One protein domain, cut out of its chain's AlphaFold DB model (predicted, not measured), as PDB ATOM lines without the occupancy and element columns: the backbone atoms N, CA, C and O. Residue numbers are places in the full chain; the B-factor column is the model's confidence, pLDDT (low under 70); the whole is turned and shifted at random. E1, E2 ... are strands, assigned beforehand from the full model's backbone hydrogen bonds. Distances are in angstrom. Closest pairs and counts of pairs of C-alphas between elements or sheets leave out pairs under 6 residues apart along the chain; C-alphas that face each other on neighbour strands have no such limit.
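AT A GLANCE: This is residues 579 to 663 of the 663 residues of the protein "Hypothetical protein" of Oppiella nova (UniProt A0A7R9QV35). A four-stranded sheet, E1 E2 E7 E6, meets one end of a strongly twisted three-stranded sheet, E3 E4 E5, as a sandwich only partly face to face, its strands crossed. From there the long hairpin of E3 and E4 reaches away as an arm that makes the length. The printed part has 85 residues with seven named strands, E1 to E7 along the chain, and no named helix; both sheets are antiparallel. The class is all strand, though under half of the residues, 42 of 85, are in named elements. The whole is loose, with a radius of gyration of the C-alphas of 15.8 A and spans of 53 by 22 by 20 A.

HOW THE PARTS SIT: E1, residues 586 to 588, forms a hairpin with E2, residues 597 to 601; N 586 and O 599, 2.9 A apart, are within hydrogen-bond range. E2 runs on into E3, residues 603 to 611, at 82 degrees. E3 and E4, residues 620 to 629, form a hairpin at 150 degrees, with N 607 and O 624 at 2.9 A. E4 bends by 57 degrees at residue 626 and forms a hairpin with E5, residues 632 to 635, with N 627 and O 634 at 2.9 A; E3, E4 and E5 are a meander, each strand the antiparallel neighbour of the one before. E6, residues 648 to 652, and E7, residues 657 to 662, form a hairpin, with N 651 and O 659 at 2.8 A. E7 is also antiparallel to E2, with N 598 and O 660 at 2.9 A. Between the sheets, the closest C-alphas of E4 and E6 are Cys 627 and Cys 652, 5.8 A apart.

IN THESE COORDINATES: E1 begins at C-alpha 586, (101.347, 18.257, 4.588). E3 is 23.6 A long, E4 25.8 A and E7 16.3 A. E7 ends at C-alpha 662, (99.808, 32.397, 2.795).

THE WHOLE: The C-alphas farthest apart are Gly 592 and Thr 616, 53.6 A. The printed part has no cut; the link E5 to E6, residues 636 to 647, is long. Residues 612 to 621 have pLDDT under 70.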
ATOM      1  N   PRO A 579      95.373  28.131  -3.532       84.88
ATOM      2  CA  PRO A 579      96.187  27.300  -4.412       84.88
ATOM      3  C   PRO A 579      95.902  25.808  -4.162       84.88
ATOM      4  O   PRO A 579      95.858  25.410  -2.991       84.88
ATOM      5  N   PRO A 580      95.728  24.981  -5.214       84.00
ATOM      6  CA  PRO A 580      95.480  23.549  -5.063       84.00
ATOM      7  C   PRO A 580      96.546  22.861  -4.189       84.00
ATOM      8  O   PRO A 580      97.728  23.187  -4.338       84.00
ATOM      9  N   PRO A 581      96.167  21.896  -3.323       82.81
ATOM     10  CA  PRO A 581      97.105  21.225  -2.428       82.81
ATOM     11  C   PRO A 581      98.317  20.639  -3.151       82.81
ATOM     12  O   PRO A 581      98.196  19.848  -4.093       82.81
ATOM     13  N   ILE A 582      99.510  21.032  -2.699       82.81
ATOM     14  CA  ILE A 582     100.767  20.632  -3.329       82.81
ATOM     15  C   ILE A 582     101.018  19.149  -3.029       82.81
ATOM     16  O   ILE A 582     101.122  18.728  -1.875       82.81
ATOM     17  N   ALA A 583     101.121  18.334  -4.082       82.25
ATOM     18  CA  ALA A 583     101.265  16.890  -3.946       82.25
ATOM     19  C   ALA A 583     102.489  16.508  -3.089       82.25
ATOM     20  O   ALA A 583     103.596  16.980  -3.327       82.25
ATOM     21  N   ARG A 584     102.279  15.580  -2.141       85.94
ATOM     22  CA  ARG A 584     103.249  15.103  -1.126       85.94
ATOM     23  C   ARG A 584     103.576  16.076   0.012       85.94
ATOM     24  O   ARG A 584     104.330  15.677   0.895       85.94
ATOM     25  N   CYS A 585     102.998  17.272   0.047       90.94
ATOM     26  CA  CYS A 585     103.109  18.167   1.197       90.94
ATOM     27  C   CYS A 585     102.041  17.865   2.256       90.94
ATOM     28  O   CYS A 585     100.986  17.309   1.949       90.94
ATOM     29  N   TYR A 586     102.320  18.244   3.499       91.50
ATOM     30  CA  TYR A 586     101.347  18.257   4.588       91.50
ATOM     31  C   TYR A 586     100.636  19.608   4.627       91.50
ATOM     32  O   TYR A 586     101.256  20.639   4.372       91.50
ATOM     33  N   GLU A 587      99.345  19.598   4.937       92.69
ATOM     34  CA  GLU A 587      98.491  20.782   4.976       92.69
ATOM     35  C   GLU A 587      98.108  21.098   6.426       92.69
ATOM     36  O   GLU A 587      97.601  20.233   7.142       92.69
ATOM     37  N   THR A 588      98.353  22.336   6.851       91.81
ATOM     38  CA  THR A 588      98.052  22.833   8.196       91.81
ATOM     39  C   THR A 588      97.150  24.055   8.074       91.81
ATOM     40  O   THR A 588      97.607  25.136   7.694       91.81
ATOM     41  N   GLN A 589      95.866  23.900   8.407       90.75
ATOM     42  CA  GLN A 589      94.938  25.029   8.471       90.75
ATOM     43  C   GLN A 589      95.359  26.001   9.580       90.75
ATOM     44  O   GLN A 589      95.728  25.579  10.677       90.75
ATOM     45  N   ILE A 590      95.270  27.303   9.305       90.50
ATOM     46  CA  ILE A 590      95.518  28.366  10.284       90.50
ATOM     47  C   ILE A 590      94.183  29.046  10.603       90.50
ATOM     48  O   ILE A 590      93.415  29.379   9.699       90.50
ATOM     49  N   GLU A 591      93.887  29.248  11.888       89.31
ATOM     50  CA  GLU A 591      92.671  29.943  12.321       89.31
ATOM     51  C   GLU A 591      92.664  31.400  11.830       89.31
ATOM     52  O   GLU A 591      93.653  32.120  11.957       89.31
ATOM     53  N   GLY A 592      91.542  31.839  11.252       86.56
ATOM     54  CA  GLY A 592      91.367  33.197  10.721       86.56
ATOM     55  C   GLY A 592      91.966  33.457   9.332       86.56
ATOM     56  O   GLY A 592      91.611  34.461   8.721       86.56
ATOM     57  N   PHE A 593      92.799  32.562   8.793       88.81
ATOM     58  CA  PHE A 593      93.316  32.658   7.424       88.81
ATOM     59  C   PHE A 593      92.469  31.820   6.468       88.81
ATOM     60  O   PHE A 593      92.055  30.711   6.809       88.81
ATOM     61  N   CYS A 594      92.231  32.332   5.256       89.88
ATOM     62  CA  CYS A 594      91.547  31.575   4.207       89.88
ATOM     63  C   CYS A 594      92.323  30.297   3.861       89.88
ATOM     64  O   CYS A 594      91.777  29.196   3.928       89.88
ATOM     65  N   CYS A 595      93.612  30.442   3.544       90.94
ATOM     66  CA  CYS A 595      94.415  29.350   3.010       90.94
ATOM     67  C   CYS A 595      95.326  28.689   4.050       90.94
ATOM     68  O   CYS A 595      95.854  29.371   4.934       90.94
ATOM     69  N   PRO A 596      95.540  27.367   3.930       92.75
ATOM     70  CA  PRO A 596      96.435  26.630   4.802       92.75
ATOM     71  C   PRO A 596      97.901  26.970   4.519       92.75
ATOM     72  O   PRO A 596      98.278  27.460   3.452       92.75
ATOM     73  N   ARG A 597      98.751  26.627   5.485       93.06
ATOM     74  CA  ARG A 597     100.200  26.513   5.315       93.06
ATOM     75  C   ARG A 597     100.530  25.106   4.824       93.06
ATOM     76  O   ARG A 597      99.999  24.131   5.355       93.06
ATOM     77  N   TYR A 598     101.436  24.997   3.857       93.25
ATOM     78  CA  TYR A 598     101.925  23.712   3.354       93.25
ATOM     79  C   TYR A 598     103.356  23.444   3.827       93.25
ATOM     80  O   TYR A 598     104.224  24.312   3.733       93.25
ATOM     81  N   GLU A 599     103.622  22.226   4.291       93.19
ATOM     82  CA  GLU A 599     104.955  21.764   4.684       93.19
ATOM     83  C   GLU A 599     105.377  20.589   3.800       93.19
ATOM     84  O   GLU A 599     104.867  19.473   3.889       93.19
ATOM     85  N   CYS A 600     106.292  20.874   2.881       92.00
ATOM     86  CA  CYS A 600     106.683  19.998   1.792       92.00
ATOM     87  C   CYS A 600     108.002  19.276   2.114       92.00
ATOM     88  O   CYS A 600     109.051  19.932   2.180       92.00
ATOM     89  N   PRO A 601     107.998  17.939   2.285       90.62
ATOM     90  CA  PRO A 601     109.219  17.166   2.464       90.62
ATOM     91  C   PRO A 601     110.024  17.172   1.159       90.62
ATOM     92  O   PRO A 601     109.599  16.632   0.138       90.62
ATOM     93  N   VAL A 602     111.196  17.797   1.202       90.06
ATOM     94  CA  VAL A 602     112.130  17.931   0.075       90.06
ATOM     95  C   VAL A 602     113.480  17.314   0.447       90.06
ATOM     96  O   VAL A 602     113.701  16.920   1.593       90.06
ATOM     97  N   GLN A 603     114.381  17.153  -0.523       87.38
ATOM     98  CA  GLN A 603     115.684  16.546  -0.251       87.38
ATOM     99  C   GLN A 603     116.569  17.542   0.503       87.38
ATOM    100  O   GLN A 603     116.843  18.633   0.007       87.38
ATOM    101  N   VAL A 604     117.006  17.174   1.710       87.88
ATOM    102  CA  VAL A 604     117.947  17.985   2.490       87.88
ATOM    103  C   VAL A 604     119.353  17.693   1.988       87.88
ATOM    104  O   VAL A 604     119.867  16.591   2.174       87.88
ATOM    105  N   THR A 605     119.972  18.687   1.361       87.00
ATOM    106  CA  THR A 605     121.274  18.554   0.698       87.00
ATOM    107  C   THR A 605     122.256  19.558   1.297       87.00
ATOM    108  O   THR A 605     121.857  20.597   1.832       87.00
ATOM    109  N   THR A 606     123.551  19.260   1.226       86.88
ATOM    110  CA  THR A 606     124.615  20.217   1.533       86.88
ATOM    111  C   THR A 606     125.374  20.635   0.278       86.88
ATOM    112  O   THR A 606     125.597  19.838  -0.630       86.88
ATOM    113  N   GLN A 607     125.771  21.908   0.218       83.88
ATOM    114  CA  GLN A 607     126.699  22.418  -0.791       83.88
ATOM    115  C   GLN A 607     127.920  23.057  -0.131       83.88
ATOM    116  O   GLN A 607     127.792  23.889   0.768       83.88
ATOM    117  N   ASN A 608     129.109  22.708  -0.624       82.81
ATOM    118  CA  ASN A 608     130.366  23.330  -0.213       82.81
ATOM    119  C   ASN A 608     130.507  24.689  -0.904       82.81
ATOM    120  O   ASN A 608     131.001  24.784  -2.027       82.81
ATOM    121  N   VAL A 609     130.077  25.752  -0.227       76.50
ATOM    122  CA  VAL A 609     130.214  27.118  -0.735       76.50
ATOM    123  C   VAL A 609     131.616  27.624  -0.421       76.50
ATOM    124  O   VAL A 609     131.961  27.855   0.738       76.50
ATOM    125  N   THR A 610     132.423  27.831  -1.460       75.94
ATOM    126  CA  THR A 610     133.718  28.508  -1.345       75.94
ATOM    127  C   THR A 610     133.492  29.985  -1.028       75.94
ATOM    128  O   THR A 610     133.070  30.752  -1.892       75.94
ATOM    129  N   VAL A 611     133.764  30.400   0.211       70.94
ATOM    130  CA  VAL A 611     133.637  31.805   0.620       70.94
ATOM    131  C   VAL A 611     134.973  32.513   0.412       70.94
ATOM    132  O   VAL A 611     135.918  32.324   1.177       70.94
ATOM    133  N   THR A 612     135.049  33.348  -0.624       64.62
ATOM    134  CA  THR A 612     136.201  34.226  -0.879       64.62
ATOM    135  C   THR A 612     136.039  35.526  -0.092       64.62
ATOM    136  O   THR A 612     135.498  36.511  -0.591       64.62
ATOM    137  N   THR A 613     136.482  35.533   1.164       67.31
ATOM    138  CA  THR A 613     136.512  36.741   2.000       67.31
ATOM    139  C   THR A 613     137.513  37.754   1.421       67.31
ATOM    140  O   THR A 613     138.659  37.373   1.170       67.31
ATOM    141  N   PRO A 614     137.161  39.043   1.243       67.81
ATOM    142  CA  PRO A 614     138.061  40.051   0.671       67.81
ATOM    143  C   PRO A 614     139.123  40.562   1.674       67.81
ATOM    144  O   PRO A 614     139.284  41.765   1.856       67.81
ATOM    145  N   ALA A 615     139.842  39.645   2.336       66.69
ATOM    146  CA  ALA A 615     141.028  39.917   3.155       66.69
ATOM    147  C   ALA A 615     141.858  38.635   3.422       66.69
ATOM    148  O   ALA A 615     141.551  37.862   4.325       66.69
ATOM    149  N   THR A 616     142.940  38.451   2.658       66.25
ATOM    150  CA  THR A 616     144.229  37.841   3.077       66.25
ATOM    151  C   THR A 616     144.258  36.438   3.736       66.25
ATOM    152  O   THR A 616     145.298  36.054   4.263       66.25
ATOM    153  N   LEU A 617     143.196  35.628   3.685       63.59
ATOM    154  CA  LEU A 617     143.172  34.234   4.180       63.59
ATOM    155  C   LEU A 617     142.588  33.282   3.108       63.59
ATOM    156  O   LEU A 617     141.945  33.754   2.168       63.59
ATOM    157  N   PRO A 618     142.840  31.957   3.176       62.00
ATOM    158  CA  PRO A 618     142.555  31.051   2.070       62.00
ATOM    159  C   PRO A 618     141.057  30.778   1.924       62.00
ATOM    160  O   PRO A 618     140.285  30.877   2.878       62.00
ATOM    161  N   THR A 619     140.671  30.362   0.719       59.72
ATOM    162  CA  THR A 619     139.317  29.938   0.351       59.72
ATOM    163  C   THR A 619     138.808  28.824   1.266       59.72
ATOM    164  O   THR A 619     139.172  27.659   1.093       59.72
ATOM    165  N   GLN A 620     137.944  29.163   2.224       66.56
ATOM    166  CA  GLN A 620     137.289  28.166   3.069       66.56
ATOM    167  C   GLN A 620     136.053  27.623   2.348       66.56
ATOM    168  O   GLN A 620     135.162  28.381   1.954       66.56
ATOM    169  N   GLN A 621     136.001  26.302   2.175       68.12
ATOM    170  CA  GLN A 621     134.777  25.612   1.781       68.12
ATOM    171  C   GLN A 621     133.883  25.487   3.012       68.12
ATOM    172  O   GLN A 621     134.187  24.733   3.932       68.12
ATOM    173  N   VAL A 622     132.792  26.248   3.031       80.94
ATOM    174  CA  VAL A 622     131.788  26.186   4.093       80.94
ATOM    175  C   VAL A 622     130.644  25.309   3.605       80.94
ATOM    176  O   VAL A 622     129.919  25.688   2.684       80.94
ATOM    177  N   GLU A 623     130.482  24.139   4.215       81.56
ATOM    178  CA  GLU A 623     129.348  23.257   3.951       81.56
ATOM    179  C   GLU A 623     128.051  23.919   4.452       81.56
ATOM    180  O   GLU A 623     127.879  24.166   5.648       81.56
ATOM    181  N   ARG A 624     127.135  24.242   3.534       86.31
ATOM    182  CA  ARG A 624     125.834  24.849   3.845       86.31
ATOM    183  C   ARG A 624     124.713  23.855   3.592       86.31
ATOM    184  O   ARG A 624     124.590  23.344   2.482       86.31
ATOM    185  N   LYS A 625     123.873  23.633   4.603       90.06
ATOM    186  CA  LYS A 625     122.606  22.899   4.472       90.06
ATOM    187  C   LYS A 625     121.572  23.743   3.724       90.06
ATOM    188  O   LYS A 625     121.590  24.971   3.814       90.06
ATOM    189  N   GLY A 626     120.668  23.071   3.024       92.06
ATOM    190  CA  GLY A 626     119.561  23.686   2.305       92.06
ATOM    191  C   GLY A 626     118.630  22.646   1.690       92.06
ATOM    192  O   GLY A 626     118.780  21.440   1.903       92.06
ATOM    193  N   CYS A 627     117.663  23.133   0.924       93.50
ATOM    194  CA  CYS A 627     116.605  22.342   0.314       93.50
ATOM    195  C   CYS A 627     116.906  22.135  -1.169       93.50
ATOM    196  O   CYS A 627     117.104  23.105  -1.901       93.50
ATOM    197  N   GLN A 628     116.889  20.887  -1.633       92.44
ATOM    198  CA  GLN A 628     117.000  20.550  -3.046       92.44
ATOM    199  C   GLN A 628     115.614  20.259  -3.635       92.44
ATOM    200  O   GLN A 628     114.912  19.340  -3.212       92.44
ATOM    201  N   ILE A 629     115.218  21.080  -4.609       90.06
ATOM    202  CA  ILE A 629     113.861  21.160  -5.158       90.06
ATOM    203  C   ILE A 629     113.978  21.269  -6.677       90.06
ATOM    204  O   ILE A 629     114.621  22.181  -7.191       90.06
ATOM    205  N   ASN A 630     113.401  20.312  -7.408       87.12
ATOM    206  CA  ASN A 630     113.536  20.191  -8.868       87.12
ATOM    207  C   ASN A 630     115.006  20.224  -9.357       87.12
ATOM    208  O   ASN A 630     115.307  20.730 -10.434       87.12
ATOM    209  N   GLY A 631     115.932  19.709  -8.539       86.56
ATOM    210  CA  GLY A 631     117.377  19.720  -8.790       86.56
ATOM    211  C   GLY A 631     118.104  21.007  -8.374       86.56
ATOM    212  O   GLY A 631     119.313  20.952  -8.154       86.56
ATOM    213  N   LEU A 632     117.394  22.126  -8.195       90.50
ATOM    214  CA  LEU A 632     117.947  23.391  -7.704       90.50
ATOM    215  C   LEU A 632     118.146  23.346  -6.184       90.50
ATOM    216  O   LEU A 632     117.337  22.761  -5.468       90.50
ATOM    217  N   PHE A 633     119.211  23.979  -5.693       91.75
ATOM    218  CA  PHE A 633     119.486  24.135  -4.265       91.75
ATOM    219  C   PHE A 633     119.063  25.527  -3.795       91.75
ATOM    220  O   PHE A 633     119.439  26.521  -4.413       91.75
ATOM    221  N   TYR A 634     118.336  25.574  -2.682       93.31
ATOM    222  CA  TYR A 634     117.941  26.787  -1.975       93.31
ATOM    223  C   TYR A 634     118.561  26.772  -0.581       93.31
ATOM    224  O   TYR A 634     118.429  25.785   0.150       93.31
ATOM    225  N   ALA A 635     119.235  27.853  -0.196       92.94
ATOM    226  CA  ALA A 635     119.790  27.986   1.144       92.94
ATOM    227  C   ALA A 635     118.675  28.083   2.200       92.94
ATOM    228  O   ALA A 635     117.561  28.525   1.921       92.94
ATOM    229  N   VAL A 636     118.978  27.713   3.446       93.12
ATOM    230  CA  VAL A 636     118.061  27.941   4.575       93.12
ATOM    231  C   VAL A 636     117.703  29.433   4.677       93.12
ATOM    232  O   VAL A 636     118.584  30.292   4.673       93.12
ATOM    233  N   GLY A 637     116.405  29.727   4.757       92.44
ATOM    234  CA  GLY A 637     115.821  31.070   4.728       92.44
ATOM    235  C   GLY A 637     115.537  31.629   3.326       92.44
ATOM    236  O   GLY A 637     114.878  32.662   3.216       92.44
ATOM    237  N   GLU A 638     115.996  30.978   2.254       93.69
ATOM    238  CA  GLU A 638     115.824  31.461   0.880       93.69
ATOM    239  C   GLU A 638     114.399  31.235   0.348       93.69
ATOM    240  O   GLU A 638     113.777  30.198   0.600       93.69
ATOM    241  N   VAL A 639     113.891  32.212  -0.414       94.62
ATOM    242  CA  VAL A 639     112.573  32.162  -1.064       94.62
ATOM    243  C   VAL A 639     112.642  31.325  -2.338       94.62
ATOM    244  O   VAL A 639     113.309  31.678  -3.314       94.62
ATOM    245  N   ILE A 640     111.878  30.241  -2.355       93.38
ATOM    246  CA  ILE A 640     111.782  29.280  -3.450       93.38
ATOM    247  C   ILE A 640     110.838  29.871  -4.500       93.38
ATOM    248  O   ILE A 640     109.646  29.559  -4.557       93.38
ATOM    249  N   ARG A 641     111.370  30.790  -5.316       92.00
ATOM    250  CA  ARG A 641     110.595  31.557  -6.307       92.00
ATOM    251  C   ARG A 641     109.702  30.701  -7.225       92.00
ATOM    252  O   ARG A 641     108.581  31.132  -7.444       92.00
ATOM    253  N   PRO A 642     110.104  29.509  -7.720       90.25
ATOM    254  CA  PRO A 642     109.236  28.691  -8.579       90.25
ATOM    255  C   PRO A 642     108.020  28.068  -7.876       90.25
ATOM    256  O   PRO A 642     107.108  27.615  -8.558       90.25
ATOM    257  N   ALA A 643     108.016  28.014  -6.541       88.88
ATOM    258  CA  ALA A 643     106.881  27.554  -5.733       88.88
ATOM    259  C   ALA A 643     106.129  28.717  -5.054       88.88
ATOM    260  O   ALA A 643     105.062  28.511  -4.482       88.88
ATOM    261  N   SER A 644     106.680  29.934  -5.116       91.69
ATOM    262  CA  SER A 644     106.098  31.140  -4.524       91.69
ATOM    263  C   SER A 644     105.301  31.929  -5.563       91.69
ATOM    264  O   SER A 644     105.641  31.948  -6.744       91.69
ATOM    265  N   GLY A 645     104.263  32.629  -5.123       89.19
ATOM    266  CA  GLY A 645     103.387  33.436  -5.967       89.19
ATOM    267  C   GLY A 645     102.660  34.518  -5.163       89.19
ATOM    268  O   GLY A 645     102.984  34.736  -3.997       89.19
ATOM    269  N   PRO A 646     101.659  35.198  -5.751       87.81
ATOM    270  CA  PRO A 646     100.994  36.339  -5.114       87.81
ATOM    271  C   PRO A 646     100.199  35.985  -3.846       87.81
ATOM    272  O   PRO A 646      99.917  36.875  -3.055       87.81
ATOM    273  N   CYS A 647      99.837  34.713  -3.649       85.69
ATOM    274  CA  CYS A 647      99.014  34.249  -2.522       85.69
ATOM    275  C   CYS A 647      99.763  33.307  -1.560       85.69
ATOM    276  O   CYS A 647      99.163  32.813  -0.609       85.69
ATOM    277  N   LEU A 648     101.027  32.970  -1.847       89.38
ATOM    278  CA  LEU A 648     101.766  31.921  -1.140       89.38
ATOM    279  C   LEU A 648     103.279  32.148  -1.265       89.38
ATOM    280  O   LEU A 648     103.806  32.206  -2.374       89.38
ATOM    281  N   GLU A 649     103.995  32.220  -0.147       93.44
ATOM    282  CA  GLU A 649     105.453  32.358  -0.117       93.44
ATOM    283  C   GLU A 649     106.103  31.083   0.437       93.44
ATOM    284  O   GLU A 649     105.920  30.734   1.607       93.44
ATOM    285  N   CYS A 650     106.886  30.399  -0.401       94.19
ATOM    286  CA  CYS A 650     107.624  29.190  -0.043       94.19
ATOM    287  C   CYS A 650     109.079  29.514   0.309       94.19
ATOM    288  O   CYS A 650     109.801  30.119  -0.483       94.19
ATOM    289  N   LYS A 651     109.534  29.061   1.477       95.44
ATOM    290  CA  LYS A 651     110.906  29.223   1.980       95.44
ATOM    291  C   LYS A 651     111.509  27.878   2.367       95.44
ATOM    292  O   LYS A 651     110.801  26.988   2.834       95.44
ATOM    293  N   CYS A 652     112.820  27.731   2.193       95.00
ATOM    294  CA  CYS A 652     113.541  26.594   2.762       95.00
ATOM    295  C   CYS A 652     113.753  26.818   4.264       95.00
ATOM    296  O   CYS A 652     114.384  27.800   4.649       95.00
ATOM    297  N   ASP A 653     113.249  25.931   5.120       92.94
ATOM    298  CA  ASP A 653     113.481  26.015   6.563       92.94
ATOM    299  C   ASP A 653     114.782  25.309   7.003       92.94
ATOM    300  O   ASP A 653     115.343  24.468   6.305       92.94
ATOM    301  N   HIS A 654     115.247  25.638   8.207       89.38
ATOM    302  CA  HIS A 654     116.382  25.058   8.924       89.38
ATOM    303  C   HIS A 654     116.289  23.533   9.085       89.38
ATOM    304  O   HIS A 654     117.318  22.858   9.152       89.38
ATOM    305  N   SER A 655     115.069  22.985   9.127       86.50
ATOM    306  CA  SER A 655     114.794  21.541   9.093       86.50
ATOM    307  C   SER A 655     115.088  20.873   7.740       86.50
ATOM    308  O   SER A 655     115.136  19.647   7.670       86.50
ATOM    309  N   GLY A 656     115.282  21.651   6.669       85.25
ATOM    310  CA  GLY A 656     115.366  21.160   5.292       85.25
ATOM    311  C   GLY A 656     114.002  20.873   4.648       85.25
ATOM    312  O   GLY A 656     113.946  20.263   3.585       85.25
ATOM    313  N   VAL A 657     112.905  21.305   5.276       90.75
ATOM    314  CA  VAL A 657     111.537  21.248   4.735       90.75
ATOM    315  C   VAL A 657     111.240  22.540   3.965       90.75
ATOM    316  O   VAL A 657     111.597  23.628   4.418       90.75
ATOM    317  N   MET A 658     110.556  22.454   2.820       92.81
ATOM    318  CA  MET A 658     109.993  23.643   2.167       92.81
ATOM    319  C   MET A 658     108.698  24.029   2.891       92.81
ATOM    320  O   MET A 658     107.726  23.282   2.855       92.81
ATOM    321  N   GLN A 659     108.678  25.193   3.537       94.31
ATOM    322  CA  GLN A 659     107.499  25.730   4.220       94.31
ATOM    323  C   GLN A 659     106.870  26.832   3.368       94.31
ATOM    324  O   GLN A 659     107.524  27.832   3.072       94.31
ATOM    325  N   CYS A 660     105.606  26.663   2.996       93.69
ATOM    326  CA  CYS A 660     104.836  27.615   2.205       93.69
ATOM    327  C   CYS A 660     103.720  28.225   3.056       93.69
ATOM    328  O   CYS A 660     102.851  27.504   3.544       93.69
ATOM    329  N   ASN A 661     103.744  29.545   3.231       92.31
ATOM    330  CA  ASN A 661     102.778  30.282   4.050       92.31
ATOM    331  C   ASN A 661     101.907  31.175   3.154       92.31
ATOM    332  O   ASN A 661     102.432  31.686   2.160       92.31
ATOM    333  N   PRO A 662     100.619  31.393   3.481       89.12
ATOM    334  CA  PRO A 662      99.808  32.397   2.795       89.12
ATOM    335  C   PRO A 662     100.408  33.808   2.951       89.12
ATOM    336  O   PRO A 662     101.133  34.075   3.915       89.12
ATOM    337  N   GLN A 663     100.112  34.679   1.984       82.75
ATOM    338  CA  GLN A 663     100.395  36.125   2.007       82.75
ATOM    339  C   GLN A 663      99.160  36.901   2.480       82.75
ATOM    340  O   GLN A 663      98.048  36.497   2.073       82.75
TER     341      GLN A 663